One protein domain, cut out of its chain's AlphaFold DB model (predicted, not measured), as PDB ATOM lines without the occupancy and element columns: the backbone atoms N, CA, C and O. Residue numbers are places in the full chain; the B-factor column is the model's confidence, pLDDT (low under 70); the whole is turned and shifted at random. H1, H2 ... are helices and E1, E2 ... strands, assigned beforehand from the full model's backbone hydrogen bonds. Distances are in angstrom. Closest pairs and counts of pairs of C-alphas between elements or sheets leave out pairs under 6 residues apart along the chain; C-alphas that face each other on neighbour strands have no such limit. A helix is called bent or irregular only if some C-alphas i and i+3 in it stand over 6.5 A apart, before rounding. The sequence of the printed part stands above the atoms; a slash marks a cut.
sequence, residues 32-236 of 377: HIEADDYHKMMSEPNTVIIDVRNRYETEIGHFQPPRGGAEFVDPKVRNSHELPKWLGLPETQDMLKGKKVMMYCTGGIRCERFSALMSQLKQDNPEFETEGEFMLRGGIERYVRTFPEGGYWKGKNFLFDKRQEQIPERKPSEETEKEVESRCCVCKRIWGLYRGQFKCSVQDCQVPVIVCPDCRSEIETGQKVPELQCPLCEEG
ATOM      1  N   HIS A  32      26.904 -66.559 -41.591       86.19
ATOM      2  CA  HIS A  32      26.673 -65.925 -42.884       86.19
ATOM      3  C   HIS A  32      25.247 -66.197 -43.337       86.19
ATOM      4  O   HIS A  32      24.889 -67.359 -43.530       86.19
ATOM      5  N   ILE A  33      24.471 -65.139 -43.548       91.44
ATOM      6  CA  ILE A  33      23.101 -65.253 -44.043       91.44
ATOM      7  C   ILE A  33      22.962 -64.605 -45.417       91.44
ATOM      8  O   ILE A  33      23.669 -63.647 -45.751       91.44
ATOM      9  N   GLU A  34      22.084 -65.182 -46.232       93.75
ATOM     10  CA  GLU A  34      21.807 -64.705 -47.583       93.75
ATOM     11  C   GLU A  34      21.018 -63.396 -47.563       93.75
ATOM     12  O   GLU A  34      20.420 -63.028 -46.552       93.75
ATOM     13  N   ALA A  35      21.021 -62.680 -48.689       92.81
ATOM     14  CA  ALA A  35      20.378 -61.374 -48.793       92.81
ATOM     15  C   ALA A  35      18.881 -61.416 -48.436       92.81
ATOM     16  O   ALA A  35      18.407 -60.502 -47.765       92.81
ATOM     17  N   ASP A  36      18.160 -62.472 -48.822       95.56
ATOM     18  CA  ASP A  36      16.735 -62.645 -48.513       95.56
ATOM     19  C   ASP A  36      16.466 -62.806 -47.014       95.56
ATOM     20  O   ASP A  36      15.571 -62.162 -46.465       95.56
ATOM     21  N   ASP A  37      17.260 -63.627 -46.329       96.12
ATOM     22  CA  ASP A  37      17.121 -63.837 -44.886       96.12
ATOM     23  C   ASP A  37      17.580 -62.607 -44.104       96.12
ATOM     24  O   ASP A  37      16.931 -62.207 -43.139       96.12
ATOM     25  N   TYR A  38      18.646 -61.948 -44.570       96.81
ATOM     26  CA  TYR A  38      19.097 -60.668 -44.031       96.81
ATOM     27  C   TYR A  38      17.989 -59.613 -44.160       96.81
ATOM     28  O   TYR A  38      17.677 -58.936 -43.189       96.81
ATOM     29  N   HIS A  39      17.329 -59.513 -45.320       97.44
ATOM     30  CA  HIS A  39      16.210 -58.592 -45.546       97.44
ATOM     31  C   HIS A  39      15.040 -58.851 -44.587       97.44
ATOM     32  O   HIS A  39      14.517 -57.910 -43.992       97.44
ATOM     33  N   LYS A  40      14.644 -60.116 -44.401       97.12
ATOM     34  CA  LYS A  40      13.570 -60.486 -43.462       97.12
ATOM     35  C   LYS A  40      13.930 -60.114 -42.024       97.12
ATOM     36  O   LYS A  40      13.128 -59.475 -41.350       97.12
ATOM     37  N   MET A  41      15.148 -60.441 -41.593       96.56
ATOM     38  CA  MET A  41      15.617 -60.194 -40.228       96.56
ATOM     39  C   MET A  41      15.695 -58.698 -39.885       96.56
ATOM     40  O   MET A  41      15.504 -58.329 -38.729       96.56
ATOM     41  N   MET A  42      15.861 -57.809 -40.879       96.88
ATOM     42  CA  MET A  42      15.757 -56.355 -40.655       96.88
ATOM     43  C   MET A  42      14.392 -55.915 -40.130       96.88
ATOM     44  O   MET A  42      14.277 -54.823 -39.588       96.88
ATOM     45  N   SER A  43      13.350 -56.720 -40.320       96.75
ATOM     46  CA  SER A  43      11.999 -56.394 -39.859       96.75
ATOM     47  C   SER A  43      11.751 -56.840 -38.414       96.75
ATOM     48  O   SER A  43      10.667 -56.613 -37.887       96.75
ATOM     49  N   GLU A  44      12.731 -57.473 -37.763       96.69
ATOM     50  CA  GLU A  44      12.604 -57.962 -36.391       96.69
ATOM     51  C   GLU A  44      13.002 -56.879 -35.364       96.69
ATOM     52  O   GLU A  44      14.070 -56.286 -35.501       96.69
ATOM     53  N   PRO A  45      12.198 -56.637 -34.309       94.19
ATOM     54  CA  PRO A  45      12.412 -55.531 -33.366       94.19
ATOM     55  C   PRO A  45      13.578 -55.723 -32.379       94.19
ATOM     56  O   PRO A  45      14.139 -54.737 -31.906       94.19
ATOM     57  N   ASN A  46      13.965 -56.961 -32.035       96.12
ATOM     58  CA  ASN A  46      15.085 -57.232 -31.111       96.12
ATOM     59  C   ASN A  46      16.429 -57.384 -31.844       96.12
ATOM     60  O   ASN A  46      17.240 -58.266 -31.548       96.12
ATOM     61  N   THR A  47      16.647 -56.533 -32.840       97.56
ATOM     62  CA  THR A  47      17.751 -56.672 -33.784       97.56
ATOM     63  C   THR A  47      18.433 -55.333 -33.981       97.56
ATOM     64  O   THR A  47      17.787 -54.290 -34.003       97.56
ATOM     65  N   VAL A  48      19.748 -55.363 -34.153       97.88
ATOM     66  CA  VAL A  48      20.551 -54.194 -34.509       97.88
ATOM     67  C   VAL A  48      21.328 -54.478 -35.779       97.88
ATOM     68  O   VAL A  48      21.812 -55.590 -35.984       97.88
ATOM     69  N   ILE A  49      21.463 -53.472 -36.634       98.00
ATOM     70  CA  ILE A  49      22.227 -53.546 -37.875       98.00
ATOM     71  C   ILE A  49      23.377 -52.554 -37.799       98.00
ATOM     72  O   ILE A  49      23.166 -51.346 -37.816       98.00
ATOM     73  N   ILE A  50      24.598 -53.074 -37.762       98.06
ATOM     74  CA  ILE A  50      25.825 -52.291 -37.665       98.06
ATOM     75  C   ILE A  50      26.431 -52.110 -39.054       98.06
ATOM     76  O   ILE A  50      26.793 -53.085 -39.728       98.06
ATOM     77  N   ASP A  51      26.619 -50.854 -39.447       97.62
ATOM     78  CA  ASP A  51      27.466 -50.510 -40.582       97.62
ATOM     79  C   ASP A  51      28.942 -50.541 -40.168       97.62
ATOM     80  O   ASP A  51      29.440 -49.629 -39.512       97.62
ATOM     81  N   VAL A  52      29.683 -51.587 -40.550       95.12
ATOM     82  CA  VAL A  52      31.120 -51.675 -40.214       95.12
ATOM     83  C   VAL A  52      32.004 -50.939 -41.228       95.12
ATOM     84  O   VAL A  52      33.214 -51.190 -41.317       95.12
ATOM     85  N   ARG A  53      31.411 -50.070 -42.057       94.94
ATOM     86  CA  ARG A  53      32.132 -49.211 -42.995       94.94
ATOM     87  C   ARG A  53      32.611 -47.922 -42.329       94.94
ATOM     88  O   ARG A  53      32.428 -47.704 -41.140       94.94
ATOM     89  N   ASN A  54      33.322 -47.095 -43.088       91.69
ATOM     90  CA  ASN A  54      33.705 -45.769 -42.626       91.69
ATOM     91  C   ASN A  54      32.529 -44.810 -42.813       91.69
ATOM     92  O   ASN A  54      31.794 -44.929 -43.791       91.69
ATOM     93  N   ARG A  55      32.440 -43.783 -41.966       91.88
ATOM     94  CA  ARG A  55      31.355 -42.794 -41.980       91.88
ATOM     95  C   ARG A  55      31.072 -42.191 -43.359       91.88
ATOM     96  O   ARG A  55      29.916 -42.058 -43.735       91.88
ATOM     97  N   TYR A  56      32.108 -41.849 -44.129       89.31
ATOM     98  CA  TYR A  56      31.906 -41.255 -45.457       89.31
ATOM     99  C   TYR A  56      31.186 -42.206 -46.429       89.31
ATOM    100  O   TYR A  56      30.575 -41.747 -47.383       89.31
ATOM    101  N   GLU A  57      31.267 -43.523 -46.216       93.94
ATOM    102  CA  GLU A  57      30.554 -44.525 -47.015       93.94
ATOM    103  C   GLU A  57      29.093 -44.640 -46.569       93.94
ATOM    104  O   GLU A  57      28.221 -44.832 -47.414       93.94
ATOM    105  N   THR A  58      28.838 -44.512 -45.263       95.12
ATOM    106  CA  THR A  58      27.501 -44.507 -44.648       95.12
ATOM    107  C   THR A  58      26.656 -43.328 -45.125       95.12
ATOM    108  O   THR A  58      25.486 -43.497 -45.454       95.12
ATOM    109  N   GLU A  59      27.259 -42.142 -45.229       92.25
ATOM    110  CA  GLU A  59      26.566 -40.920 -45.672       92.25
ATOM    111  C   GLU A  59      26.178 -40.952 -47.159       92.25
ATOM    112  O   GLU A  59      25.233 -40.282 -47.571       92.25
ATOM    113  N   ILE A  60      26.895 -41.727 -47.978       93.94
ATOM    114  CA  ILE A  60      26.556 -41.915 -49.399       93.94
ATOM    115  C   ILE A  60      25.345 -42.850 -49.545       93.94
ATOM    116  O   ILE A  60      24.536 -42.693 -50.462       93.94
ATOM    117  N   GLY A  61      25.222 -43.828 -48.654       95.88
ATOM    118  CA  GLY A  61      24.095 -44.745 -48.616       95.88
ATOM    119  C   GLY A  61      24.253 -45.770 -47.508       95.88
ATOM    120  O   GLY A  61      25.374 -46.166 -47.193       95.88
ATOM    121  N   HIS A  62      23.144 -46.200 -46.919       97.56
ATOM    122  CA  HIS A  62      23.093 -47.149 -45.808       97.56
ATOM    123  C   HIS A  62      21.750 -47.895 -45.802       97.56
ATOM    124  O   HIS A  62      20.824 -47.557 -46.544       97.56
ATOM    125  N   PHE A  63      21.636 -48.942 -44.982       97.94
ATOM    126  CA  PHE A  63      20.355 -49.620 -44.781       97.94
ATOM    127  C   PHE A  63      19.409 -48.785 -43.921       97.94
ATOM    128  O   PHE A  63      19.793 -48.332 -42.850       97.94
ATOM    129  N   GLN A  64      18.153 -48.677 -44.347       96.75
ATOM    130  CA  GLN A  64      17.051 -48.132 -43.562       96.75
ATOM    131  C   GLN A  64      16.039 -49.247 -43.288       96.75
ATOM    132  O   GLN A  64      15.177 -49.520 -44.131       96.75
ATOM    133  N   PRO A  65      16.159 -49.929 -42.137       96.19
ATOM    134  CA  PRO A  65      15.194 -50.933 -41.717       96.19
ATOM    135  C   PRO A  65      13.786 -50.332 -41.610       96.19
ATOM    136  O   PRO A  65      13.633 -49.125 -41.388       96.19
ATOM    137  N   PRO A  66      12.735 -51.152 -41.754       96.12
ATOM    138  CA  PRO A  66      11.369 -50.675 -41.617       96.12
ATOM    139  C   PRO A  66      11.108 -50.191 -40.186       96.12
ATOM    140  O   PRO A  66      11.724 -50.642 -39.218       96.12
ATOM    141  N   ARG A  67      10.138 -49.286 -40.032       94.88
ATOM    142  CA  ARG A  67       9.729 -48.789 -38.714       94.88
ATOM    143  C   ARG A  67       9.266 -49.950 -37.828       94.88
ATOM    144  O   ARG A  67       8.377 -50.699 -38.216       94.88
ATOM    145  N   GLY A  68       9.833 -50.050 -36.626       93.38
ATOM    146  CA  GLY A  68       9.550 -51.142 -35.688       93.38
ATOM    147  C   GLY A  68      10.328 -52.433 -35.965       93.38
ATOM    148  O   GLY A  68      10.118 -53.409 -35.254       93.38
ATOM    149  N   GLY A  69      11.202 -52.441 -36.975       96.06
ATOM    150  CA  GLY A  69      12.184 -53.495 -37.192       96.06
ATOM    151  C   GLY A  69      13.490 -53.222 -36.452       96.06
ATOM    152  O   GLY A  69      13.507 -52.626 -35.374       96.06
ATOM    153  N   ALA A  70      14.585 -53.657 -37.063       97.38
ATOM    154  CA  ALA A  70      15.920 -53.547 -36.514       97.38
ATOM    155  C   ALA A  70      16.358 -52.086 -36.353       97.38
ATOM    156  O   ALA A  70      16.072 -51.224 -37.184       97.38
ATOM    157  N   GLU A  71      17.129 -51.821 -35.308       97.56
ATOM    158  CA  GLU A  71      17.755 -50.524 -35.086       97.56
ATOM    159  C   GLU A  71      19.022 -50.399 -35.944       97.56
ATOM    160  O   GLU A  71      19.919 -51.243 -35.889       97.56
ATOM    161  N   PHE A  72      19.100 -49.347 -36.760       97.69
ATOM    162  CA  PHE A  72      20.298 -49.054 -37.541       97.69
ATOM    163  C   PHE A  72      21.338 -48.325 -36.688       97.69
ATOM    164  O   PHE A  72      21.042 -47.310 -36.062       97.69
ATOM    165  N   VAL A  73      22.573 -48.818 -36.722       97.19
ATOM    166  CA  VAL A  73      23.698 -48.298 -35.953       97.19
ATOM    167  C   VAL A  73      24.826 -47.906 -36.903       97.19
ATOM    168  O   VAL A  73      25.415 -48.752 -37.583       97.19
ATOM    169  N   ASP A  74      25.164 -46.617 -36.894       95.25
ATOM    170  CA  ASP A  74      26.386 -46.079 -37.493       95.25
ATOM    171  C   ASP A  74      27.427 -45.818 -36.387       95.25
ATOM    172  O   ASP A  74      27.276 -44.862 -35.622       95.25
ATOM    173  N   PRO A  75      28.513 -46.611 -36.314       92.88
ATOM    174  CA  PRO A  75      29.623 -46.390 -35.387       92.88
ATOM    175  C   PRO A  75      30.342 -45.041 -35.537       92.88
ATOM    176  O   PRO A  75      31.185 -44.705 -34.704       92.88
ATOM    177  N   LYS A  76      30.080 -44.285 -36.615       92.50
ATOM    178  CA  LYS A  76      30.729 -43.003 -36.934       92.50
ATOM    179  C   LYS A  76      32.260 -43.095 -36.980       92.50
ATOM    180  O   LYS A  76      32.972 -42.150 -36.632       92.50
ATOM    181  N   VAL A  77      32.792 -44.228 -37.440       90.06
ATOM    182  CA  VAL A  77      34.240 -44.461 -37.511       90.06
ATOM    183  C   VAL A  77      34.865 -43.828 -38.756       90.06
ATOM    184  O   VAL A  77      34.341 -43.898 -39.867       90.06
ATOM    185  N   ARG A  78      36.042 -43.223 -38.594       87.06
ATOM    186  CA  ARG A  78      36.859 -42.650 -39.681       87.06
ATOM    187  C   ARG A  78      37.535 -43.718 -40.522       87.06
ATOM    188  O   ARG A  78      37.742 -43.547 -41.724       87.06
ATOM    189  N   ASN A  79      37.950 -44.782 -39.853       85.12
ATOM    190  CA  ASN A  79      38.630 -45.917 -40.434       85.12
ATOM    191  C   ASN A  79      38.385 -47.160 -39.571       85.12
ATOM    192  O   ASN A  79      37.981 -47.084 -38.413       85.12
ATOM    193  N   SER A  80      38.711 -48.318 -40.128       83.56
ATOM    194  CA  SER A  80      38.534 -49.606 -39.468       83.56
ATOM    195  C   SER A  80      39.292 -49.757 -38.133       83.56
ATOM    196  O   SER A  80      38.865 -50.555 -37.308       83.56
ATOM    197  N   HIS A  81      40.365 -48.998 -37.863       81.69
ATOM    198  CA  HIS A  81      41.099 -49.075 -36.584       81.69
ATOM    199  C   HIS A  81      40.303 -48.505 -35.404       81.69
ATOM    200  O   HIS A  81      40.652 -48.755 -34.253       81.69
ATOM    201  N   GLU A  82      39.248 -47.736 -35.672       85.38
ATOM    202  CA  GLU A  82      38.372 -47.184 -34.641       85.38
ATOM    203  C   GLU A  82      37.267 -48.173 -34.221       85.38
ATOM    204  O   GLU A  82      36.707 -48.021 -33.141       85.38
ATOM    205  N   LEU A  83      36.997 -49.236 -34.993       88.50
ATOM    206  CA  LEU A  83      35.967 -50.233 -34.653       88.50
ATOM    207  C   LEU A  83      36.224 -50.973 -33.325       88.50
ATOM    208  O   LEU A  83      35.275 -51.106 -32.556       88.50
ATOM    209  N   PRO A  84      37.457 -51.421 -32.990       87.50
ATOM    210  CA  PRO A  84      37.736 -51.987 -31.669       87.50
ATOM    211  C   PRO A  84      37.460 -51.008 -30.523       87.50
ATOM    212  O   PRO A  84      36.979 -51.419 -29.473       87.50
ATOM    213  N   LYS A  85      37.753 -49.715 -30.725       86.94
ATOM    214  CA  LYS A  85      37.470 -48.669 -29.731       86.94
ATOM    215  C   LYS A  85      35.975 -48.532 -29.515       86.94
ATOM    216  O   LYS A  85      35.525 -48.567 -28.381       86.94
ATOM    217  N   TRP A  86      35.231 -48.429 -30.613       90.50
ATOM    218  CA  TRP A  86      33.782 -48.300 -30.593       90.50
ATOM    219  C   TRP A  86      33.114 -49.485 -29.893       90.50
ATOM    220  O   TRP A  86      32.280 -49.290 -29.016       90.50
ATOM    221  N   LEU A  87      33.528 -50.709 -30.234       90.56
ATOM    222  CA  LEU A  87      32.990 -51.939 -29.653       90.56
ATOM    223  C   LEU A  87      33.291 -52.068 -28.151       90.56
ATOM    224  O   LEU A  87      32.512 -52.662 -27.414       90.56
ATOM    225  N   GLY A  88      34.418 -51.527 -27.687       87.12
ATOM    226  CA  GLY A  88      34.788 -51.590 -26.277       87.12
ATOM    227  C   GLY A  88      34.108 -50.570 -25.374       87.12
ATOM    228  O   GLY A  88      34.300 -50.645 -24.164       87.12
ATOM    229  N   LEU A  89      33.336 -49.635 -25.929       87.69
ATOM    230  CA  LEU A  89      32.568 -48.684 -25.134       87.69
ATOM    231  C   LEU A  89      31.444 -49.405 -24.366       87.69
ATOM    232  O   LEU A  89      30.754 -50.231 -24.972       87.69
ATOM    233  N   PRO A  90      31.234 -49.114 -23.068       87.38
ATOM    234  CA  PRO A  90      30.152 -49.720 -22.288       87.38
ATOM    235  C   PRO A  90      28.779 -49.528 -22.932       87.38
ATOM    236  O   PRO A  90      28.039 -50.492 -23.086       87.38
ATOM    237  N   GLU A  91      28.484 -48.322 -23.423       89.62
ATOM    238  CA  GLU A  91      27.226 -48.006 -24.098       89.62
ATOM    239  C   GLU A  91      27.005 -48.849 -25.362       89.62
ATOM    240  O   GLU A  91      25.881 -49.265 -25.647       89.62
ATOM    241  N   THR A  92      28.078 -49.162 -26.095       91.94
ATOM    242  CA  THR A  92      28.009 -50.042 -27.263       91.94
ATOM    243  C   THR A  92      27.715 -51.474 -26.834       91.94
ATOM    244  O   THR A  92      26.889 -52.140 -27.450       91.94
ATOM    245  N   GLN A  93      28.367 -51.964 -25.779       91.88
ATOM    246  CA  GLN A  93      28.124 -53.315 -25.275       91.88
ATOM    247  C   GLN A  93      26.695 -53.463 -24.745       91.88
ATOM    248  O   GLN A  93      26.027 -54.435 -25.088       91.88
ATOM    249  N   ASP A  94      26.198 -52.482 -23.994       91.69
ATOM    250  CA  ASP A  94      24.830 -52.465 -23.472       91.69
ATOM    251  C   ASP A  94      23.789 -52.441 -24.597       91.69
ATOM    252  O   ASP A  94      22.794 -53.162 -24.540       91.69
ATOM    253  N   MET A  95      24.048 -51.681 -25.665       94.44
ATOM    254  CA  MET A  95      23.199 -51.653 -26.858       94.44
ATOM    255  C   MET A  95      23.143 -53.012 -27.574       94.44
ATOM    256  O   MET A  95      22.114 -53.354 -28.151       94.44
ATOM    257  N   LEU A  96      24.233 -53.785 -27.561       95.81
ATOM    258  CA  LEU A  96      24.340 -55.068 -28.270       95.81
ATOM    259  C   LEU A  96      23.880 -56.271 -27.437       95.81
ATOM    260  O   LEU A  96      23.476 -57.295 -27.999       95.81
ATOM    261  N   LYS A  97      23.958 -56.170 -26.109       95.00
ATOM    262  CA  LYS A  97      23.676 -57.264 -25.181       95.00
ATOM    263  C   LYS A  97      22.236 -57.763 -25.329       95.00
ATOM    264  O   LYS A  97      21.289 -56.984 -25.347       95.00
ATOM    265  N   GLY A  98      22.071 -59.080 -25.443       94.75
ATOM    266  CA  GLY A  98      20.762 -59.733 -25.564       94.75
ATOM    267  C   GLY A  98      20.010 -59.483 -26.880       94.75
ATOM    268  O   GLY A  98      18.847 -59.866 -26.982       94.75
ATOM    269  N   LYS A  99      20.641 -58.863 -27.888       96.75
ATOM    270  CA  LYS A  99      20.034 -58.613 -29.206       96.75
ATOM    271  C   LYS A  99      20.626 -59.500 -30.294       96.75
ATOM    272  O   LYS A  99      21.740 -60.017 -30.159       96.75
ATOM    273  N   LYS A 100      19.912 -59.628 -31.414       97.38
ATOM    274  CA  LYS A 100      20.480 -60.140 -32.668       97.38
ATOM    275  C   LYS A 100      21.327 -59.050 -33.312       97.38
ATOM    276  O   LYS A 100      20.833 -57.968 -33.614       97.38
ATOM    277  N   VAL A 101      22.601 -59.336 -33.542       97.38
ATOM    278  CA  VAL A 101      23.555 -58.394 -34.126       97.38
ATOM    279  C   VAL A 101      23.784 -58.748 -35.583       97.38
ATOM    280  O   VAL A 101      24.444 -59.731 -35.911       97.38
ATOM    281  N   MET A 102      23.253 -57.923 -36.471       97.75
ATOM    282  CA  MET A 102      23.490 -57.996 -37.901       97.75
ATOM    283  C   MET A 102      24.592 -57.014 -38.286       97.75
ATOM    284  O   MET A 102      24.604 -55.870 -37.848       97.75
ATOM    285  N   MET A 103      25.512 -57.420 -39.152       96.62
ATOM    286  CA  MET A 103      26.591 -56.553 -39.625       96.62
ATOM    287  C   MET A 103      26.739 -56.632 -41.138       96.62
ATOM    288  O   MET A 103      26.544 -57.687 -41.752       96.62
ATOM    289  N   TYR A 104      27.114 -55.513 -41.747       97.12
ATOM    290  CA  TYR A 104      27.352 -55.450 -43.181       97.12
ATOM    291  C   TYR A 104      28.500 -54.508 -43.532       97.12
ATOM    292  O   TYR A 104      28.843 -53.572 -42.816       97.12
ATOM    293  N   CYS A 105      29.094 -54.766 -44.688       93.44
ATOM    294  CA  CYS A 105      29.948 -53.825 -45.392       93.44
ATOM    295  C   CYS A 105      29.799 -54.074 -46.892       93.44
ATOM    296  O   CYS A 105      28.989 -54.902 -47.304       93.44
ATOM    297  N   THR A 106      30.596 -53.403 -47.722       89.94
ATOM    298  CA  THR A 106      30.474 -53.505 -49.181       89.94
ATOM    299  C   THR A 106      30.543 -54.940 -49.709       89.94
ATOM    300  O   THR A 106      29.648 -55.347 -50.439       89.94
ATOM    301  N   GLY A 107      31.541 -55.720 -49.276       85.06
ATOM    302  CA  GLY A 107      31.788 -57.085 -49.768       85.06
ATOM    303  C   GLY A 107      32.050 -58.135 -48.680       85.06
ATOM    304  O   GLY A 107      32.635 -59.175 -48.958       85.06
ATOM    305  N   GLY A 108      31.701 -57.858 -47.421       81.56
ATOM    306  CA  GLY A 108      31.806 -58.801 -46.291       81.56
ATOM    307  C   GLY A 108      33.152 -58.849 -45.547       81.56
ATOM    308  O   GLY A 108      33.179 -59.178 -44.367       81.56
ATOM    309  N   ILE A 109      34.274 -58.442 -46.154       82.75
ATOM    310  CA  ILE A 109      35.613 -58.610 -45.542       82.75
ATOM    311  C   ILE A 109      35.817 -57.875 -44.202       82.75
ATOM    312  O   ILE A 109      36.576 -58.343 -43.355       82.75
ATOM    313  N   ARG A 110      35.167 -56.721 -43.995       86.94
ATOM    314  CA  ARG A 110      35.210 -56.012 -42.703       86.94
ATOM    315  C   ARG A 110      34.362 -56.728 -41.656       86.94
ATOM    316  O   ARG A 110      34.780 -56.793 -40.511       86.94
ATOM    317  N   CYS A 111      33.238 -57.322 -42.046       88.62
ATOM    318  CA  CYS A 111      32.381 -58.093 -41.143       88.62
ATOM    319  C   CYS A 111      33.127 -59.297 -40.567       88.62
ATOM    320  O   CYS A 111      33.092 -59.504 -39.367       88.62
ATOM    321  N   GLU A 112      33.895 -60.010 -41.393       84.12
ATOM    322  CA  GLU A 112      34.723 -61.155 -40.972       84.12
ATOM    323  C   GLU A 112      35.734 -60.820 -39.881       84.12
ATOM    324  O   GLU A 112      36.098 -61.632 -39.031       84.12
ATOM    325  N   ARG A 113      36.273 -59.606 -39.949       83.50
ATOM    326  CA  ARG A 113      37.239 -59.141 -38.966       83.50
ATOM    327  C   ARG A 113      36.511 -58.653 -37.722       83.50
ATOM    328  O   ARG A 113      36.983 -58.915 -36.619       83.50
ATOM    329  N   PHE A 114      35.386 -57.966 -37.895       88.00
ATOM    330  CA  PHE A 114      34.585 -57.435 -36.802       88.00
ATOM    331  C   PHE A 114      33.972 -58.554 -35.953       88.00
ATOM    332  O   PHE A 114      34.059 -58.498 -34.733       88.00
ATOM    333  N   SER A 115      33.478 -59.628 -36.574       87.25
ATOM    334  CA  SER A 115      33.020 -60.835 -35.873       87.25
ATOM    335  C   SER A 115      34.101 -61.451 -34.992       87.25
ATOM    336  O   SER A 115      33.842 -61.855 -33.860       87.25
ATOM    337  N   ALA A 116      35.341 -61.463 -35.474       83.19
ATOM    338  CA  ALA A 116      36.469 -61.964 -34.706       83.19
ATOM    339  C   ALA A 116      36.783 -61.057 -33.495       83.19
ATOM    340  O   ALA A 116      37.145 -61.567 -32.434       83.19
ATOM    341  N   LEU A 117      36.598 -59.732 -33.616       85.38
ATOM    342  CA  LEU A 117      36.676 -58.808 -32.472       85.38
ATOM    343  C   LEU A 117      35.560 -59.069 -31.456       85.38
ATOM    344  O   LEU A 117      35.840 -59.105 -30.262       85.38
ATOM    345  N   MET A 118      34.320 -59.284 -31.907       88.19
ATOM    346  CA  MET A 118      33.198 -59.600 -31.014       88.19
ATOM    347  C   MET A 118      33.410 -60.933 -30.292       88.19
ATOM    348  O   MET A 118      33.212 -61.021 -29.085       88.19
ATOM    349  N   SER A 119      33.916 -61.943 -31.000       86.25
ATOM    350  CA  SER A 119      34.269 -63.239 -30.410       86.25
ATOM    351  C   SER A 119      35.356 -63.104 -29.338       86.25
ATOM    352  O   SER A 119      35.306 -63.784 -28.316       86.25
ATOM    353  N   GLN A 120      36.341 -62.224 -29.548       83.38
ATOM    354  CA  GLN A 120      37.373 -61.932 -28.550       83.38
ATOM    355  C   GLN A 120      36.804 -61.158 -27.356       83.38
ATOM    356  O   GLN A 120      37.106 -61.503 -26.218       83.38
ATOM    357  N   LEU A 121      35.931 -60.175 -27.596       85.69
ATOM    358  CA  LEU A 121      35.243 -59.444 -26.533       85.69
ATOM    359  C   LEU A 121      34.438 -60.388 -25.632       85.69
ATOM    360  O   LEU A 121      34.540 -60.281 -24.418       85.69
ATOM    361  N   LYS A 122      33.703 -61.346 -26.206       86.44
ATOM    362  CA  LYS A 122      32.961 -62.371 -25.447       86.44
ATOM    363  C   LYS A 122      33.866 -63.251 -24.584       86.44
ATOM    364  O   LYS A 122      33.497 -63.636 -23.482       86.44
ATOM    365  N   GLN A 123      35.064 -63.573 -25.076       84.12
ATOM    366  CA  GLN A 123      36.054 -64.325 -24.295       84.12
ATOM    367  C   GLN A 123      36.605 -63.494 -23.130       84.12
ATOM    368  O   GLN A 123      36.823 -64.028 -22.045       84.12
ATOM    369  N   ASP A 124      36.828 -62.199 -23.356       83.12
ATOM    370  CA  ASP A 124      37.364 -61.282 -22.350       83.12
ATOM    371  C   ASP A 124      36.307 -60.843 -21.324       83.12
ATOM    372  O   ASP A 124      36.654 -60.603 -20.163       83.12
ATOM    373  N   ASN A 125      35.038 -60.777 -21.735       85.44
ATOM    374  CA  ASN A 125      33.877 -60.407 -20.934       85.44
ATOM    375  C   ASN A 125      32.755 -61.460 -21.077       85.44
ATOM    376  O   ASN A 125      31.861 -61.292 -21.908       85.44
ATOM    377  N   PRO A 126      32.762 -62.528 -20.257       83.50
ATOM    378  CA  PRO A 126      31.753 -63.590 -20.319       83.50
ATOM    379  C   PRO A 126      30.316 -63.142 -20.019       83.50
ATOM    380  O   PRO A 126      29.379 -63.867 -20.331       83.50
ATOM    381  N   GLU A 127      30.120 -61.972 -19.403       85.44
ATOM    382  CA  GLU A 127      28.786 -61.409 -19.151       85.44
ATOM    383  C   GLU A 127      28.203 -60.694 -20.379       85.44
ATOM    384  O   GLU A 127      27.022 -60.325 -20.387       85.44
ATOM    385  N   PHE A 128      29.027 -60.450 -21.401       89.56
ATOM    386  CA  PHE A 128      28.598 -59.898 -22.675       89.56
ATOM    387  C   PHE A 128      28.175 -61.033 -23.606       89.56
ATOM    388  O   PHE A 128      29.000 -61.765 -24.151       89.56
ATOM    389  N   GLU A 129      26.869 -61.147 -23.827       90.44
ATOM    390  CA  GLU A 129      26.293 -62.124 -24.742       90.44
ATOM    391  C   GLU A 129      25.251 -61.458 -25.645       90.44
ATOM    392  O   GLU A 129      24.461 -60.615 -25.220       90.44
ATOM    393  N   THR A 130      25.267 -61.842 -26.916       93.75
ATOM    394  CA  THR A 130      24.297 -61.442 -27.943       93.75
ATOM    395  C   THR A 130      23.390 -62.635 -28.227       93.75
ATOM    396  O   THR A 130      23.886 -63.760 -28.219       93.75
ATOM    397  N   GLU A 131      22.132 -62.428 -28.613       92.81
ATOM    398  CA  GLU A 131      21.231 -63.530 -29.009       92.81
ATOM    399  C   GLU A 131      21.758 -64.293 -30.243       92.81
ATOM    400  O   GLU A 131      21.578 -65.500 -30.393       92.81
ATOM    401  N   GLY A 132      22.456 -63.586 -31.131       92.44
ATOM    402  CA  GLY A 132      23.131 -64.177 -32.277       92.44
ATOM    403  C   GLY A 132      23.824 -63.123 -33.121       92.44
ATOM    404  O   GLY A 132      23.457 -61.952 -33.092       92.44
ATOM    405  N   GLU A 133      24.826 -63.542 -33.887       94.44
ATOM    406  CA  GLU A 133      25.601 -62.656 -34.748       94.44
ATOM    407  C   GLU A 133      25.470 -63.109 -36.199       94.44
ATOM    408  O   GLU A 133      25.703 -64.279 -36.525       94.44
ATOM    409  N   PHE A 134      25.128 -62.180 -37.082       95.25
ATOM    410  CA  PHE A 134      24.813 -62.462 -38.472       95.25
ATOM    411  C   PHE A 134      25.519 -61.471 -39.385       95.25
ATOM    412  O   PHE A 134      25.498 -60.265 -39.151       95.25
ATOM    413  N   MET A 135      26.116 -61.958 -40.466       91.88
ATOM    414  CA  MET A 135      26.718 -61.097 -41.479       91.88
ATOM    415  C   MET A 135      26.135 -61.364 -42.858       91.88
ATOM    416  O   MET A 135      25.926 -62.511 -43.256       91.88
ATOM    417  N   LEU A 136      25.897 -60.277 -43.591       92.62
ATOM    418  CA  LEU A 136      25.376 -60.326 -44.950       92.62
ATOM    419  C   LEU A 136      26.407 -60.961 -45.891       92.62
ATOM    420  O   LEU A 136      27.472 -60.385 -46.154       92.62
ATOM    421  N   ARG A 137      26.093 -62.145 -46.429       84.25
ATOM    422  CA  ARG A 137      26.978 -62.825 -47.376       84.25
ATOM    423  C   ARG A 137      27.135 -61.986 -48.645       84.25
ATOM    424  O   ARG A 137      26.160 -61.578 -49.264       84.25
ATOM    425  N   GLY A 138      28.384 -61.727 -49.032       84.06
ATOM    426  CA  GLY A 138      28.703 -60.891 -50.195       84.06
ATOM    427  C   GLY A 138      28.440 -59.393 -49.994       84.06
ATOM    428  O   GLY A 138      28.669 -58.622 -50.921       84.06
ATOM    429  N   GLY A 139      28.015 -58.973 -48.796       93.12
ATOM    430  CA  GLY A 139      27.809 -57.572 -48.445       93.12
ATOM    431  C   GLY A 139      26.735 -56.862 -49.274       93.12
ATOM    432  O   GLY A 139      25.880 -57.481 -49.912       93.12
ATOM    433  N   ILE A 140      26.802 -55.531 -49.258       96.56
ATOM    434  CA  ILE A 140      25.882 -54.646 -49.988       96.56
ATOM    435  C   ILE A 140      25.883 -54.982 -51.483       96.56
ATOM    436  O   ILE A 140      24.820 -54.984 -52.101       96.56
ATOM    437  N   GLU A 141      27.049 -55.327 -52.052       92.25
ATOM    438  CA  GLU A 141      27.170 -55.647 -53.480       92.25
ATOM    439  C   GLU A 141      26.235 -56.779 -53.907       92.25
ATOM    440  O   GLU A 141      25.647 -56.704 -54.992       92.25
ATOM    441  N   ARG A 142      26.087 -57.809 -53.062       90.31
ATOM    442  CA  ARG A 142      25.148 -58.910 -53.298       90.31
ATOM    443  C   ARG A 142      23.709 -58.479 -53.033       90.31
ATOM    444  O   ARG A 142      22.852 -58.750 -53.865       90.31
ATOM    445  N   TYR A 143      23.450 -57.779 -51.929       95.94
ATOM    446  CA  TYR A 143      22.092 -57.379 -51.554       95.94
ATOM    447  C   TYR A 143      21.397 -56.555 -52.638       95.94
ATOM    448  O   TYR A 143      20.293 -56.899 -53.045       95.94
ATOM    449  N   VAL A 144      22.047 -55.516 -53.170       94.88
ATOM    450  CA  VAL A 144      21.428 -54.656 -54.199       94.88
ATOM    451  C   VAL A 144      21.275 -55.355 -55.557       94.88
ATOM    452  O   VAL A 144      20.545 -54.871 -56.415       94.88
ATOM    453  N   ARG A 145      21.952 -56.495 -55.772       92.56
ATOM    454  CA  ARG A 145      21.715 -57.375 -56.931       92.56
ATOM    455  C   ARG A 145      20.516 -58.290 -56.710       92.56
ATOM    456  O   ARG A 145      19.770 -58.531 -57.650       92.56
ATOM    457  N   THR A 146      20.342 -58.799 -55.490       94.12
ATOM    458  CA  THR A 146      19.170 -59.606 -55.114       94.12
ATOM    459  C   THR A 146      17.897 -58.757 -55.088       94.12
ATOM    460  O   THR A 146      16.855 -59.205 -55.554       94.12
ATOM    461  N   PHE A 147      17.991 -57.512 -54.612       95.88
ATOM    462  CA  PHE A 147      16.901 -56.540 -54.570       95.88
ATOM    463  C   PHE A 147      17.162 -55.406 -55.571       95.88
ATOM    464  O   PHE A 147      17.657 -54.349 -55.174       95.88
ATOM    465  N   PRO A 148      16.839 -55.586 -56.866       92.88
ATOM    466  CA  PRO A 148      17.169 -54.608 -57.905       92.88
ATOM    467  C   PRO A 148      16.420 -53.273 -57.757       92.88
ATOM    468  O   PRO A 148      16.894 -52.266 -58.271       92.88
ATOM    469  N   GLU A 149      15.304 -53.246 -57.021       94.19
ATOM    470  CA  GLU A 149      14.574 -52.022 -56.635       94.19
ATOM    471  C   GLU A 149      15.206 -51.304 -55.420       94.19
ATOM    472  O   GLU A 149      14.778 -50.229 -55.013       94.19
ATOM    473  N   GLY A 150      16.223 -51.907 -54.796       92.50
ATOM    474  CA  GLY A 150      16.948 -51.380 -53.638       92.50
ATOM    475  C   GLY A 150      16.535 -51.977 -52.292       92.50
ATOM    476  O   GLY A 150      17.360 -52.022 -51.387       92.50
ATOM    477  N   GLY A 151      15.313 -52.499 -52.140       95.50
ATOM    478  CA  GLY A 151      14.853 -53.053 -50.858       95.50
ATOM    479  C   GLY A 151      14.954 -52.020 -49.726       95.50
ATOM    480  O   GLY A 151      14.464 -50.902 -49.865       95.50
ATOM    481  N   TYR A 152      15.625 -52.375 -48.627       96.94
ATOM    482  CA  TYR A 152      15.918 -51.452 -47.519       96.94
ATOM    483  C   TYR A 152      17.207 -50.639 -47.714       96.94
ATOM    484  O   TYR A 152      17.580 -49.863 -46.839       96.94
ATOM    485  N   TRP A 153      17.927 -50.807 -48.825       97.31
ATOM    486  CA  TRP A 153      19.108 -50.001 -49.122       97.31
ATOM    487  C   TRP A 153      18.714 -48.623 -49.665       97.31
ATOM    488  O   TRP A 153      17.905 -48.517 -50.593       97.31
ATOM    489  N   LYS A 154      19.323 -47.572 -49.110       95.81
ATOM    490  CA  LYS A 154      19.084 -46.175 -49.484       95.81
ATOM    491  C   LYS A 154      20.373 -45.504 -49.935       95.81
ATOM    492  O   LYS A 154      21.436 -45.756 -49.369       95.81
ATOM    493  N   GLY A 155      20.281 -44.672 -50.969       94.62
ATOM    494  CA  GLY A 155      21.436 -44.009 -51.576       94.62
ATOM    495  C   GLY A 155      22.318 -44.974 -52.375       94.62
ATOM    496  O   GLY A 155      21.851 -45.967 -52.941       94.62
ATOM    497  N   LYS A 156      23.622 -44.692 -52.444       94.38
ATOM    498  CA  LYS A 156      24.560 -45.434 -53.305       94.38
ATOM    499  C   LYS A 156      25.533 -46.281 -52.494       94.38
ATOM    500  O   LYS A 156      25.976 -45.904 -51.414       94.38
ATOM    501  N   ASN A 157      25.928 -47.428 -53.036       94.00
ATOM    502  CA  ASN A 157      26.994 -48.236 -52.456       94.00
ATOM    503  C   ASN A 157      28.355 -47.763 -52.981       94.00
ATOM    504  O   ASN A 157      28.649 -47.912 -54.166       94.00
ATOM    505  N   PHE A 158      29.191 -47.212 -52.103       88.81
ATOM    506  CA  PHE A 158      30.545 -46.789 -52.454       88.81
ATOM    507  C   PHE A 158      31.469 -47.986 -52.746       88.81
ATOM    508  O   PHE A 158      31.583 -48.917 -51.942       88.81
ATOM    509  N   LEU A 159      32.181 -47.931 -53.876       85.12
ATOM    510  CA  LEU A 159      33.118 -48.955 -54.335       85.12
ATOM    511  C   LEU A 159      34.536 -48.389 -54.469       85.12
ATOM    512  O   LEU A 159      34.762 -47.324 -55.034       85.12
ATOM    513  N   PHE A 160      35.536 -49.161 -54.040       74.75
ATOM    514  CA  PHE A 160      36.951 -48.755 -54.081       74.75
ATOM    515  C   PHE A 160      37.630 -49.092 -55.416       74.75
ATOM    516  O   PHE A 160      38.858 -49.167 -55.501       74.75
ATOM    517  N   ASP A 161      36.842 -49.335 -56.460       77.38
ATOM    518  CA  ASP A 161      37.331 -49.689 -57.784       77.38
ATOM    519  C   ASP A 161      36.871 -48.698 -58.856       77.38
ATOM    520  O   ASP A 161      36.323 -47.639 -58.563       77.38
ATOM    521  N   LYS A 162      37.142 -49.021 -60.123       73.88
ATOM    522  CA  LYS A 162      36.845 -48.133 -61.252       73.88
ATOM    523  C   LYS A 162      35.356 -47.824 -61.422       73.88
ATOM    524  O   LYS A 162      35.047 -46.861 -62.110       73.88
ATOM    525  N   ARG A 163      34.464 -48.630 -60.838       81.81
ATOM    526  CA  ARG A 163      33.017 -48.390 -60.839       81.81
ATOM    527  C   ARG A 163      32.652 -47.205 -59.945       81.81
ATOM    528  O   ARG A 163      31.706 -46.504 -60.267       81.81
ATOM    529  N   GLN A 164      33.431 -46.957 -58.885       80.50
ATOM    530  CA  GLN A 164      33.270 -45.905 -57.863       80.50
ATOM    531  C   GLN A 164      31.993 -46.002 -57.015       80.50
ATOM    532  O   GLN A 164      32.042 -45.810 -55.803       80.50
ATOM    533  N   GLU A 165      30.868 -46.344 -57.627       89.00
ATOM    534  CA  GLU A 165      29.580 -46.521 -56.977       89.00
ATOM    535  C   GLU A 165      28.785 -47.658 -57.632       89.00
ATOM    536  O   GLU A 165      29.014 -48.044 -58.780       89.00
ATOM    537  N   GLN A 166      27.854 -48.218 -56.870       91.50
ATOM    538  CA  GLN A 166      26.844 -49.150 -57.344       91.50
ATOM    539  C   GLN A 166      25.480 -48.664 -56.868       91.50
ATOM    540  O   GLN A 166      25.295 -48.349 -55.692       91.50
ATOM    541  N   ILE A 167      24.530 -48.648 -57.795       92.25
ATOM    542  CA  ILE A 167      23.121 -48.354 -57.542       92.25
ATOM    543  C   ILE A 167      22.283 -49.614 -57.807       92.25
ATOM    544  O   ILE A 167      22.729 -50.474 -58.580       92.25
ATOM    545  N   PRO A 168      21.107 -49.764 -57.175       92.38
ATOM    546  CA  PRO A 168      20.166 -50.816 -57.541       92.38
ATOM    547  C   PRO A 168      19.736 -50.664 -59.008       92.38
ATOM    548  O   PRO A 168      19.438 -49.561 -59.456       92.38
ATOM    549  N   GLU A 169      19.736 -51.760 -59.767       91.75
ATOM    550  CA  GLU A 169      19.611 -51.734 -61.236       91.75
ATOM    551  C   GLU A 169      18.285 -51.147 -61.742       91.75
ATOM    552  O   GLU A 169      18.253 -50.523 -62.800       91.75
ATOM    553  N   ARG A 170      17.195 -51.350 -60.998       93.50
ATOM    554  CA  ARG A 170      15.842 -50.923 -61.386       93.50
ATOM    555  C   ARG A 170      15.368 -49.675 -60.651       93.50
ATOM    556  O   ARG A 170      14.302 -49.155 -60.963       93.50
ATOM    557  N   LYS A 171      16.179 -49.146 -59.735       92.31
ATOM    558  CA  LYS A 171      15.870 -47.909 -59.027       92.31
ATOM    559  C   LYS A 171      16.313 -46.693 -59.848       92.31
ATOM    560  O   LYS A 171      17.492 -46.606 -60.197       92.31
ATOM    561  N   PRO A 172      15.424 -45.726 -60.137       92.06
ATOM    562  CA  PRO A 172      15.795 -44.530 -60.883       92.06
ATOM    563  C   PRO A 172      16.942 -43.758 -60.218       92.06
ATOM    564  O   PRO A 172      16.964 -43.561 -58.999       92.06
ATOM    565  N   SER A 173      17.881 -43.258 -61.026       87.88
ATOM    566  CA  SER A 173      19.028 -42.492 -60.521       87.88
ATOM    567  C   SER A 173      18.596 -41.244 -59.750       87.88
ATOM    568  O   SER A 173      19.165 -40.951 -58.709       87.88
ATOM    569  N   GLU A 174      17.558 -40.538 -60.208       89.75
ATOM    570  CA  GLU A 174      17.033 -39.347 -59.524       89.75
ATOM    571  C   GLU A 174      16.484 -39.653 -58.129       89.75
ATOM    572  O   GLU A 174      16.645 -38.854 -57.210       89.75
ATOM    573  N   GLU A 175      15.832 -40.804 -57.960       91.88
ATOM    574  CA  GLU A 175      15.356 -41.252 -56.651       91.88
ATOM    575  C   GLU A 175      16.539 -41.605 -55.752       91.88
ATOM    576  O   GLU A 175      16.599 -41.175 -54.605       91.88
ATOM    577  N   THR A 176      17.525 -42.312 -56.304       91.06
ATOM    578  CA  THR A 176      18.741 -42.688 -55.577       91.06
ATOM    579  C   THR A 176      19.531 -41.459 -55.111       91.06
ATOM    580  O   THR A 176      20.015 -41.439 -53.984       91.06
ATOM    581  N   GLU A 177      19.638 -40.409 -55.932       90.81
ATOM    582  CA  GLU A 177      20.316 -39.152 -55.569       90.81
ATOM    583  C   GLU A 177      19.590 -38.389 -54.449       90.81
ATOM    584  O   GLU A 177      20.241 -37.747 -53.629       90.81
ATOM    585  N   LYS A 178      18.254 -38.478 -54.367       92.94
ATOM    586  CA  LYS A 178      17.474 -37.862 -53.274       92.94
ATOM    587  C   LYS A 178      17.698 -38.542 -51.923       92.94
ATOM    588  O   LYS A 178      17.443 -37.930 -50.893       92.94
ATOM    589  N   GLU A 179      18.151 -39.791 -51.932       94.56
ATOM    590  CA  GLU A 179      18.453 -40.569 -50.726       94.56
ATOM    591  C   GLU A 179      19.895 -40.402 -50.244       94.56
ATOM    592  O   GLU A 179      20.252 -40.913 -49.186       94.56
ATOM    593  N   VAL A 180      20.739 -39.716 -51.018       94.00
ATOM    594  CA  VAL A 180      22.106 -39.403 -50.608       94.00
ATOM    595  C   VAL A 180      22.071 -38.307 -49.548       94.00
ATOM    596  O   VAL A 180      21.545 -37.216 -49.770       94.00
ATOM    597  N   GLU A 181      22.708 -38.564 -48.410       92.94
ATOM    598  CA  GLU A 181      22.785 -37.611 -47.297       92.94
ATOM    599  C   GLU A 181      24.138 -36.892 -47.235       92.94
ATOM    600  O   GLU A 181      24.268 -35.834 -46.610       92.94
ATOM    601  N   SER A 182      25.155 -37.434 -47.911       92.75
ATOM    602  CA  SER A 182      26.485 -36.849 -47.960       92.75
ATOM    603  C   SER A 182      26.490 -35.483 -48.638       92.75
ATOM    604  O   SER A 182      25.770 -35.207 -49.602       92.75
ATOM    605  N   ARG A 183      27.361 -34.604 -48.139       93.25
ATOM    606  CA  ARG A 183      27.479 -33.217 -48.592       93.25
ATOM    607  C   ARG A 183      28.888 -32.918 -49.058       93.25
ATOM    608  O   ARG A 183      29.867 -33.438 -48.526       93.25
ATOM    609  N   CYS A 184      28.997 -32.004 -50.016       92.88
ATOM    610  CA  CYS A 184      30.277 -31.396 -50.329       92.88
ATOM    611  C   CYS A 184      30.816 -30.670 -49.091       92.88
ATOM    612  O   CYS A 184      30.142 -29.788 -48.560       92.88
ATOM    613  N   CYS A 185      32.043 -30.978 -48.664       91.62
ATOM    614  CA  CYS A 185      32.625 -30.341 -47.482       91.62
ATOM    615  C   CYS A 185      32.822 -28.822 -47.638       91.62
ATOM    616  O   CYS A 185      32.834 -28.120 -46.635       91.62
ATOM    617  N   VAL A 186      32.896 -28.314 -48.875       92.44
ATOM    618  CA  VAL A 186      33.110 -26.892 -49.184       92.44
ATOM    619  C   VAL A 186      31.798 -26.105 -49.247       92.44
ATOM    620  O   VAL A 186      31.623 -25.146 -48.507       92.44
ATOM    621  N   CYS A 187      30.873 -26.476 -50.141       93.50
ATOM    622  CA  CYS A 187      29.636 -25.714 -50.384       93.50
ATOM    623  C   CYS A 187      28.381 -26.310 -49.730       93.50
ATOM    624  O   CYS A 187      27.294 -25.768 -49.901       93.50
ATOM    625  N   LYS A 188      28.499 -27.438 -49.017       93.25
ATOM    626  CA  LYS A 188      27.414 -28.119 -48.282       93.25
ATOM    627  C   LYS A 188      26.240 -28.651 -49.112       93.25
ATOM    628  O   LYS A 188      25.319 -29.246 -48.542       93.25
ATOM    629  N   ARG A 189      26.277 -28.518 -50.443       94.12
ATOM    630  CA  ARG A 189      25.294 -29.156 -51.334       94.12
ATOM    631  C   ARG A 189      25.353 -30.678 -51.218       94.12
ATOM    632  O   ARG A 189      26.443 -31.224 -51.028       94.12
ATOM    633  N   ILE A 190      24.207 -31.340 -51.374       93.88
ATOM    634  CA  ILE A 190      24.129 -32.805 -51.436       93.88
ATOM    635  C   ILE A 190      24.977 -33.303 -52.605       93.88
ATOM    636  O   ILE A 190      24.935 -32.741 -53.704       93.88
ATOM    637  N   TRP A 191      25.807 -34.306 -52.340       91.88
ATOM    638  CA  TRP A 191      26.678 -34.902 -53.339       91.88
ATOM    639  C   TRP A 191      27.134 -36.292 -52.898       91.88
ATOM    640  O   TRP A 191      27.721 -36.421 -51.826       91.88
ATOM    641  N   GLY A 192      26.911 -37.312 -53.732       86.00
ATOM    642  CA  GLY A 192      27.209 -38.717 -53.405       86.00
ATOM    643  C   GLY A 192      28.485 -39.289 -54.020       86.00
ATOM    644  O   GLY A 192      28.926 -40.365 -53.628       86.00
ATOM    645  N   LEU A 193      29.106 -38.591 -54.979       84.94
ATOM    646  CA  LEU A 193      30.243 -39.143 -55.718       84.94
ATOM    647  C   LEU A 193      31.581 -38.765 -55.071       84.94
ATOM    648  O   LEU A 193      32.034 -37.618 -55.164       84.94
ATOM    649  N   TYR A 194      32.262 -39.755 -54.493       81.75
ATOM    650  CA  TYR A 194      33.621 -39.610 -53.973       81.75
ATOM    651  C   TYR A 194      34.686 -39.968 -55.024       81.75
ATOM    652  O   TYR A 194      34.660 -41.037 -55.627       81.75
ATOM    653  N   ARG A 195      35.675 -39.081 -55.216       75.88
ATOM    654  CA  ARG A 195      36.732 -39.235 -56.239       75.88
ATOM    655  C   ARG A 195      38.141 -39.503 -55.703       75.88
ATOM    656  O   ARG A 195      39.079 -39.533 -56.492       75.88
ATOM    657  N   GLY A 196      38.333 -39.691 -54.398       73.62
ATOM    658  CA  GLY A 196      39.650 -40.105 -53.881       73.62
ATOM    659  C   GLY A 196      40.700 -39.004 -53.709       73.62
ATOM    660  O   GLY A 196      41.775 -39.295 -53.195       73.62
ATOM    661  N   GLN A 197      40.432 -37.780 -54.165       79.12
ATOM    662  CA  GLN A 197      41.469 -36.757 -54.352       79.12
ATOM    663  C   GLN A 197      41.721 -35.890 -53.119       79.12
ATOM    664  O   GLN A 197      42.854 -35.488 -52.871       79.12
ATOM    665  N   PHE A 198      40.672 -35.598 -52.355       86.12
ATOM    666  CA  PHE A 198      40.726 -34.640 -51.262       86.12
ATOM    667  C   PHE A 198      40.617 -35.338 -49.912       86.12
ATOM    668  O   PHE A 198      39.899 -36.331 -49.757       86.12
ATOM    669  N   LYS A 199      41.321 -34.793 -48.921       89.44
ATOM    670  CA  LYS A 199      41.342 -35.295 -47.545       89.44
ATOM    671  C   LYS A 199      41.051 -34.169 -46.569       89.44
ATOM    672  O   LYS A 199      41.281 -33.005 -46.875       89.44
ATOM    673  N   CYS A 200      40.573 -34.547 -45.390       89.62
ATOM    674  CA  CYS A 200      40.378 -33.636 -44.277       89.62
ATOM    675  C   CYS A 200      41.717 -33.009 -43.844       89.62
ATOM    676  O   CYS A 200      42.672 -33.735 -43.552       89.62
ATOM    677  N   SER A 201      41.751 -31.678 -43.783       90.62
ATOM    678  CA  SER A 201      42.881 -30.835 -43.383       90.62
ATOM    679  C   SER A 201      43.111 -30.811 -41.871       90.62
ATOM    680  O   SER A 201      44.191 -30.428 -41.429       90.62
ATOM    681  N   VAL A 202      42.134 -31.242 -41.061       88.88
ATOM    682  CA  VAL A 202      42.298 -31.318 -39.601       88.88
ATOM    683  C   VAL A 202      43.424 -32.286 -39.248       88.88
ATOM    684  O   VAL A 202      43.467 -33.423 -39.734       88.88
ATOM    685  N   GLN A 203      44.299 -31.841 -38.346       83.62
ATOM    686  CA  GLN A 203      45.464 -32.592 -37.894       83.62
ATOM    687  C   GLN A 203      45.091 -34.018 -37.445       83.62
ATOM    688  O   GLN A 203      44.129 -34.246 -36.696       83.62
ATOM    689  N   ASP A 204      45.850 -34.987 -37.959       80.12
ATOM    690  CA  ASP A 204      45.710 -36.431 -37.725       80.12
ATOM    691  C   ASP A 204      44.357 -37.048 -38.135       80.12
ATOM    692  O   ASP A 204      44.022 -38.145 -37.692       80.12
ATOM    693  N   CYS A 205      43.545 -36.370 -38.959       82.94
ATOM    694  CA  CYS A 205      42.310 -36.948 -39.499       82.94
ATOM    695  C   CYS A 205      42.570 -37.684 -40.818       82.94
ATOM    696  O   CYS A 205      42.364 -38.892 -40.902       82.94
ATOM    697  N   GLN A 206      43.024 -36.965 -41.854       80.69
ATOM    698  CA  GLN A 206      43.359 -37.511 -43.184       80.69
ATOM    699  C   GLN A 206      42.244 -38.335 -43.863       80.69
ATOM    700  O   GLN A 206      42.490 -39.016 -44.862       80.69
ATOM    701  N   VAL A 207      41.012 -38.264 -43.349       84.94
ATOM    702  CA  VAL A 207      39.860 -38.985 -43.893       84.94
ATOM    703  C   VAL A 207      39.508 -38.411 -45.267       84.94
ATOM    704  O   VAL A 207      39.479 -37.186 -45.414       84.94
ATOM    705  N   PRO A 208      39.233 -39.273 -46.258       86.06
ATOM    706  CA  PRO A 208      38.484 -38.940 -47.466       86.06
ATOM    707  C   PRO A 208      37.386 -37.886 -47.274       86.06
ATOM    708  O   PRO A 208      36.495 -38.077 -46.452       86.06
ATOM    709  N   VAL A 209      37.401 -36.800 -48.052       88.88
ATOM    710  CA  VAL A 209      36.280 -35.840 -48.077       88.88
ATOM    711  C   VAL A 209      35.627 -35.768 -49.447       88.88
ATOM    712  O   VAL A 209      36.273 -35.895 -50.489       88.88
ATOM    713  N   ILE A 210      34.318 -35.550 -49.433       89.81
ATOM    714  CA  ILE A 210      33.506 -35.431 -50.636       89.81
ATOM    715  C   ILE A 210      33.537 -33.974 -51.103       89.81
ATOM    716  O   ILE A 210      33.154 -33.058 -50.374       89.81
ATOM    717  N   VAL A 211      33.995 -33.756 -52.336       90.06
ATOM    718  CA  VAL A 211      34.052 -32.439 -52.981       90.06
ATOM    719  C   VAL A 211      33.322 -32.530 -54.310       90.06
ATOM    720  O   VAL A 211      33.605 -33.410 -55.124       90.06
ATOM    721  N   CYS A 212      32.364 -31.634 -54.519       91.69
ATOM    722  CA  CYS A 212      31.590 -31.600 -55.747       91.69
ATOM    723  C   CYS A 212      32.425 -31.051 -56.928       91.69
ATOM    724  O   CYS A 212      33.448 -30.406 -56.692       91.69
ATOM    725  N   PRO A 213      32.007 -31.270 -58.190       91.56
ATOM    726  CA  PRO A 213      32.788 -30.879 -59.367       91.56
ATOM    727  C   PRO A 213      33.171 -29.396 -59.404       91.56
ATOM    728  O   PRO A 213      34.329 -29.086 -59.664       91.56
ATOM    729  N   ASP A 214      32.239 -28.505 -59.064       92.81
ATOM    730  CA  ASP A 214      32.468 -27.054 -59.115       92.81
ATOM    731  C   ASP A 214      33.521 -26.620 -58.089       92.81
ATOM    732  O   ASP A 214      34.544 -26.050 -58.454       92.81
ATOM    733  N   CYS A 215      33.349 -26.995 -56.815       92.56
ATOM    734  CA  CYS A 215      34.341 -26.687 -55.783       92.56
ATOM    735  C   CYS A 215      35.689 -27.360 -56.054       92.56
ATOM    736  O   CYS A 215      36.728 -26.806 -55.716       92.56
ATOM    737  N   ARG A 216      35.697 -28.546 -56.669       91.19
ATOM    738  CA  ARG A 216      36.937 -29.193 -57.101       91.19
ATOM    739  C   ARG A 216      37.654 -28.344 -58.150       91.19
ATOM    740  O   ARG A 216      38.852 -28.133 -58.006       91.19
ATOM    741  N   SER A 217      36.936 -27.869 -59.168       91.19
ATOM    742  CA  SER A 217      37.502 -27.021 -60.220       91.19
ATOM    743  C   SER A 217      38.069 -25.724 -59.639       91.19
ATOM    744  O   SER A 217      39.182 -25.331 -59.981       91.19
ATOM    745  N   GLU A 218      37.353 -25.086 -58.710       91.38
ATOM    746  CA  GLU A 218      37.825 -23.885 -58.001       91.38
ATOM    747  C   GLU A 218      39.116 -24.146 -57.204       91.38
ATOM    748  O   GLU A 218      40.010 -23.300 -57.175       91.38
ATOM    749  N   ILE A 219      39.239 -25.320 -56.574       89.25
ATOM    750  CA  ILE A 219      40.445 -25.708 -55.827       89.25
ATOM    751  C   ILE A 219      41.615 -26.003 -56.767       89.25
ATOM    752  O   ILE A 219      42.726 -25.531 -56.538       89.25
ATOM    753  N   GLU A 220      41.384 -26.773 -57.831       88.06
ATOM    754  CA  GLU A 220      42.423 -27.153 -58.798       88.06
ATOM    755  C   GLU A 220      42.971 -25.942 -59.568       88.06
ATOM    756  O   GLU A 220      44.157 -25.902 -59.889       88.06
ATOM    757  N   THR A 221      42.131 -24.937 -59.827       88.62
ATOM    758  CA  THR A 221      42.524 -23.679 -60.485       88.62
ATOM    759  C   THR A 221      43.106 -22.639 -59.524       88.62
ATOM    760  O   THR A 221      43.502 -21.559 -59.959       88.62
ATOM    761  N   GLY A 222      43.165 -22.938 -58.222       83.88
ATOM    762  CA  GLY A 222      43.668 -22.020 -57.200       83.88
ATOM    763  C   GLY A 222      42.752 -20.826 -56.909       83.88
ATOM    764  O   GLY A 222      43.138 -19.939 -56.155       83.88
ATOM    765  N   GLN A 223      41.535 -20.800 -57.462       78.62
ATOM    766  CA  GLN A 223      40.536 -19.765 -57.179       78.62
ATOM    767  C   GLN A 223      40.020 -19.841 -55.737       78.62
ATOM    768  O   GLN A 223      39.574 -18.838 -55.183       78.62
ATOM    769  N   LYS A 224      40.086 -21.025 -55.115       74.81
ATOM    770  CA  LYS A 224      39.643 -21.258 -53.739       74.81
ATOM    771  C   LYS A 224      40.583 -22.227 -53.032       74.81
ATOM    772  O   LYS A 224      40.796 -23.334 -53.505       74.81
ATOM    773  N   VAL A 225      41.085 -21.855 -51.856       69.25
ATOM    774  CA  VAL A 225      41.897 -22.745 -51.006       69.25
ATOM    775  C   VAL A 225      41.188 -22.921 -49.662       69.25
ATOM    776  O   VAL A 225      41.575 -22.304 -48.674       69.25
ATOM    777  N   PRO A 226      40.076 -23.676 -49.618       78.50
ATOM    778  CA  PRO A 226      39.326 -23.852 -48.387       78.50
ATOM    779  C   PRO A 226      40.046 -24.844 -47.470       78.50
ATOM    780  O   PRO A 226      40.643 -25.821 -47.928       78.50
ATOM    781  N   GLU A 227      39.918 -24.646 -46.161       85.50
ATOM    782  CA  GLU A 227      40.175 -25.729 -45.219       85.50
ATOM    783  C   GLU A 227      39.116 -26.813 -45.423       85.50
ATOM    784  O   GLU A 227      37.912 -26.573 -45.322       85.50
ATOM    785  N   LEU A 228      39.558 -28.016 -45.779       90.81
ATOM    786  CA  LEU A 228      38.660 -29.125 -46.049       90.81
ATOM    787  C   LEU A 228      38.417 -29.889 -44.753       90.81
ATOM    788  O   LEU A 228      39.334 -30.505 -44.221       90.81
ATOM    789  N   GLN A 229      37.186 -29.914 -44.261       91.94
ATOM    790  CA  GLN A 229      36.842 -30.637 -43.038       91.94
ATOM    791  C   GLN A 229      35.845 -31.758 -43.344       91.94
ATOM    792  O   GLN A 229      34.919 -31.593 -44.132       91.94
ATOM    793  N   CYS A 230      36.066 -32.948 -42.777       89.94
ATOM    794  CA  CYS A 230      35.079 -34.027 -42.862       89.94
ATOM    795  C   CYS A 230      33.948 -33.798 -41.846       89.94
ATOM    796  O   CYS A 230      34.216 -33.200 -40.800       89.94
ATOM    797  N   PRO A 231      32.735 -34.338 -42.075       88.94
ATOM    798  CA  PRO A 231      31.590 -34.127 -41.181       88.94
ATOM    799  C   PRO A 231      31.882 -34.459 -39.714       88.94
ATOM    800  O   PRO A 231      31.612 -33.657 -38.830       88.94
ATOM    801  N   LEU A 232      32.583 -35.567 -39.446       90.56
ATOM    802  CA  LEU A 232      32.980 -35.936 -38.078       90.56
ATOM    803  C   LEU A 232      33.895 -34.909 -37.405       90.56
ATOM    804  O   LEU A 232      33.891 -34.783 -36.187       90.56
ATOM    805  N   CYS A 233      34.751 -34.226 -38.164       90.69
ATOM    806  CA  CYS A 233      35.572 -33.160 -37.610       90.69
ATOM    807  C   CYS A 233      34.769 -31.875 -37.414       90.69
ATOM    808  O   CYS A 233      35.089 -31.147 -36.484       90.69
ATOM    809  N   GLU A 234      33.784 -31.579 -38.264       90.44
ATOM    810  CA  GLU A 234      32.892 -30.417 -38.101       90.44
ATOM    811  C   GLU A 234      32.002 -30.569 -36.866       90.44
ATOM    812  O   GLU A 234      31.865 -29.632 -36.090       90.44
ATOM    813  N   GLU A 235      31.489 -31.777 -36.628       89.19
ATOM    814  CA  GLU A 235      30.720 -32.138 -35.428       89.19
ATOM    815  C   GLU A 235      31.584 -32.216 -34.154       89.19
ATOM    816  O   GLU A 235      31.062 -32.442 -33.066       89.19
ATOM    817  N   GLY A 236      32.914 -32.106 -34.263       87.06
ATOM    818  CA  GLY A 236      33.828 -32.323 -33.137       87.06
ATOM    819  C   GLY A 236      33.886 -33.778 -32.639       87.06
ATOM    820  O   GLY A 236      34.504 -34.050 -31.612       87.06
TER     821      GLY A 236
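This is residues 32 to 236 of the 377 residues of the protein "STR6 protein" of Symbiodinium sp. CCMP2456 (UniProt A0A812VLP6). Two lobes make up the domain: one is built on a four-stranded sheet, E3 E1 E4 E5, with H5 over one face and H1 over the other, and the second, from residue 183 on, is mostly long loops with the short helices H8 and H9. Between the two lie H2 and the small strand pair E2 and E6, with H7 packed on E6. The printed part has 205 residues, with nine named helices and six named strands in the order H1 E1 H2 E2 E3 H3 H4 E4 H5 E5 H6 E6 H7 H8 H9. The large sheet is parallel and the small one antiparallel; the class is mixed, helices and strands, with under half of the residues in named elements. The whole is compact, with a radius of gyration of the C-alphas of 17.8 A and spans of 57 by 41 by 29 A.

H1, residues 35 to 41, is on the sheet of E3, residues 71 to 73, E1, residues 47 to 51, E4, residues 100 to 104, and E5, residues 132 to 136, at a height of 9.5 A. N 49 and O 71, N 50 and O 102, and N 103 and O 134, each pair 2.8 A apart, are within hydrogen-bond range. H2, residues 55 to 60, is not on this sheet. E2, residues 61 to 63, is antiparallel to E6, residues 153 to 155, with N 62 and O 154 3.0 A apart. H3, residues 80 to 87, is only just irregular, with C-alphas 81 and 84 6.6 A apart. H4, residues 90 to 96, only grazes the large sheet. H5, residues 109 to 124, is on the opposite face from H1, three layers with helices on both faces, at a height of 10.7 A, along the strands at 12 degrees to E4 on the local plane. E4, H5, E5 form a strand-helix-strand unit, parallel neighbours with a helix between, and E3, H3 H4, E4 a split one, with E1 between its strands; both crossovers are right-handed. H3 touches H5, with the C-alphas of Pro 84 and Leu 117 closest at 6.9 A. H6, residues 139 to 146, touches H1, with the C-alphas of Ala 35 and Tyr 143 closest at 5.1 A. The closest C-alphas of E6 and H7, residues 173 to 178, are Gly 155 and Thr 176, 5.0 A apart. H8, residues 213 to 220, is apart from H7 and from H9, residues 231 to 234; H9 is near H2. Each O i to N i+4 pair is within hydrogen-bond range in H1, H4, H7 and H8, against 1 of 2 in H2, 2 of 4 in H3, 10 of 12 in H5 and 3 of 4 in H6; H9 is too short for such a pair.

H1 begins at C-alpha 35, (20.378, -61.374, -48.793). H5 is 23.4 A long, and E1, E4 and E5 are 13.4 A each. H9 ends at C-alpha 234, (32.892, -30.417, -38.101).

The C-alphas farthest apart, those of Pro 126 and Gln 223, are 57.9 A apart. The printed part has no cut; its long links are E6 to H7, 17 residues, and H7 to H8, 34 residues. The mean pLDDT of the printed part is 90.4, and residue 225 is under 70.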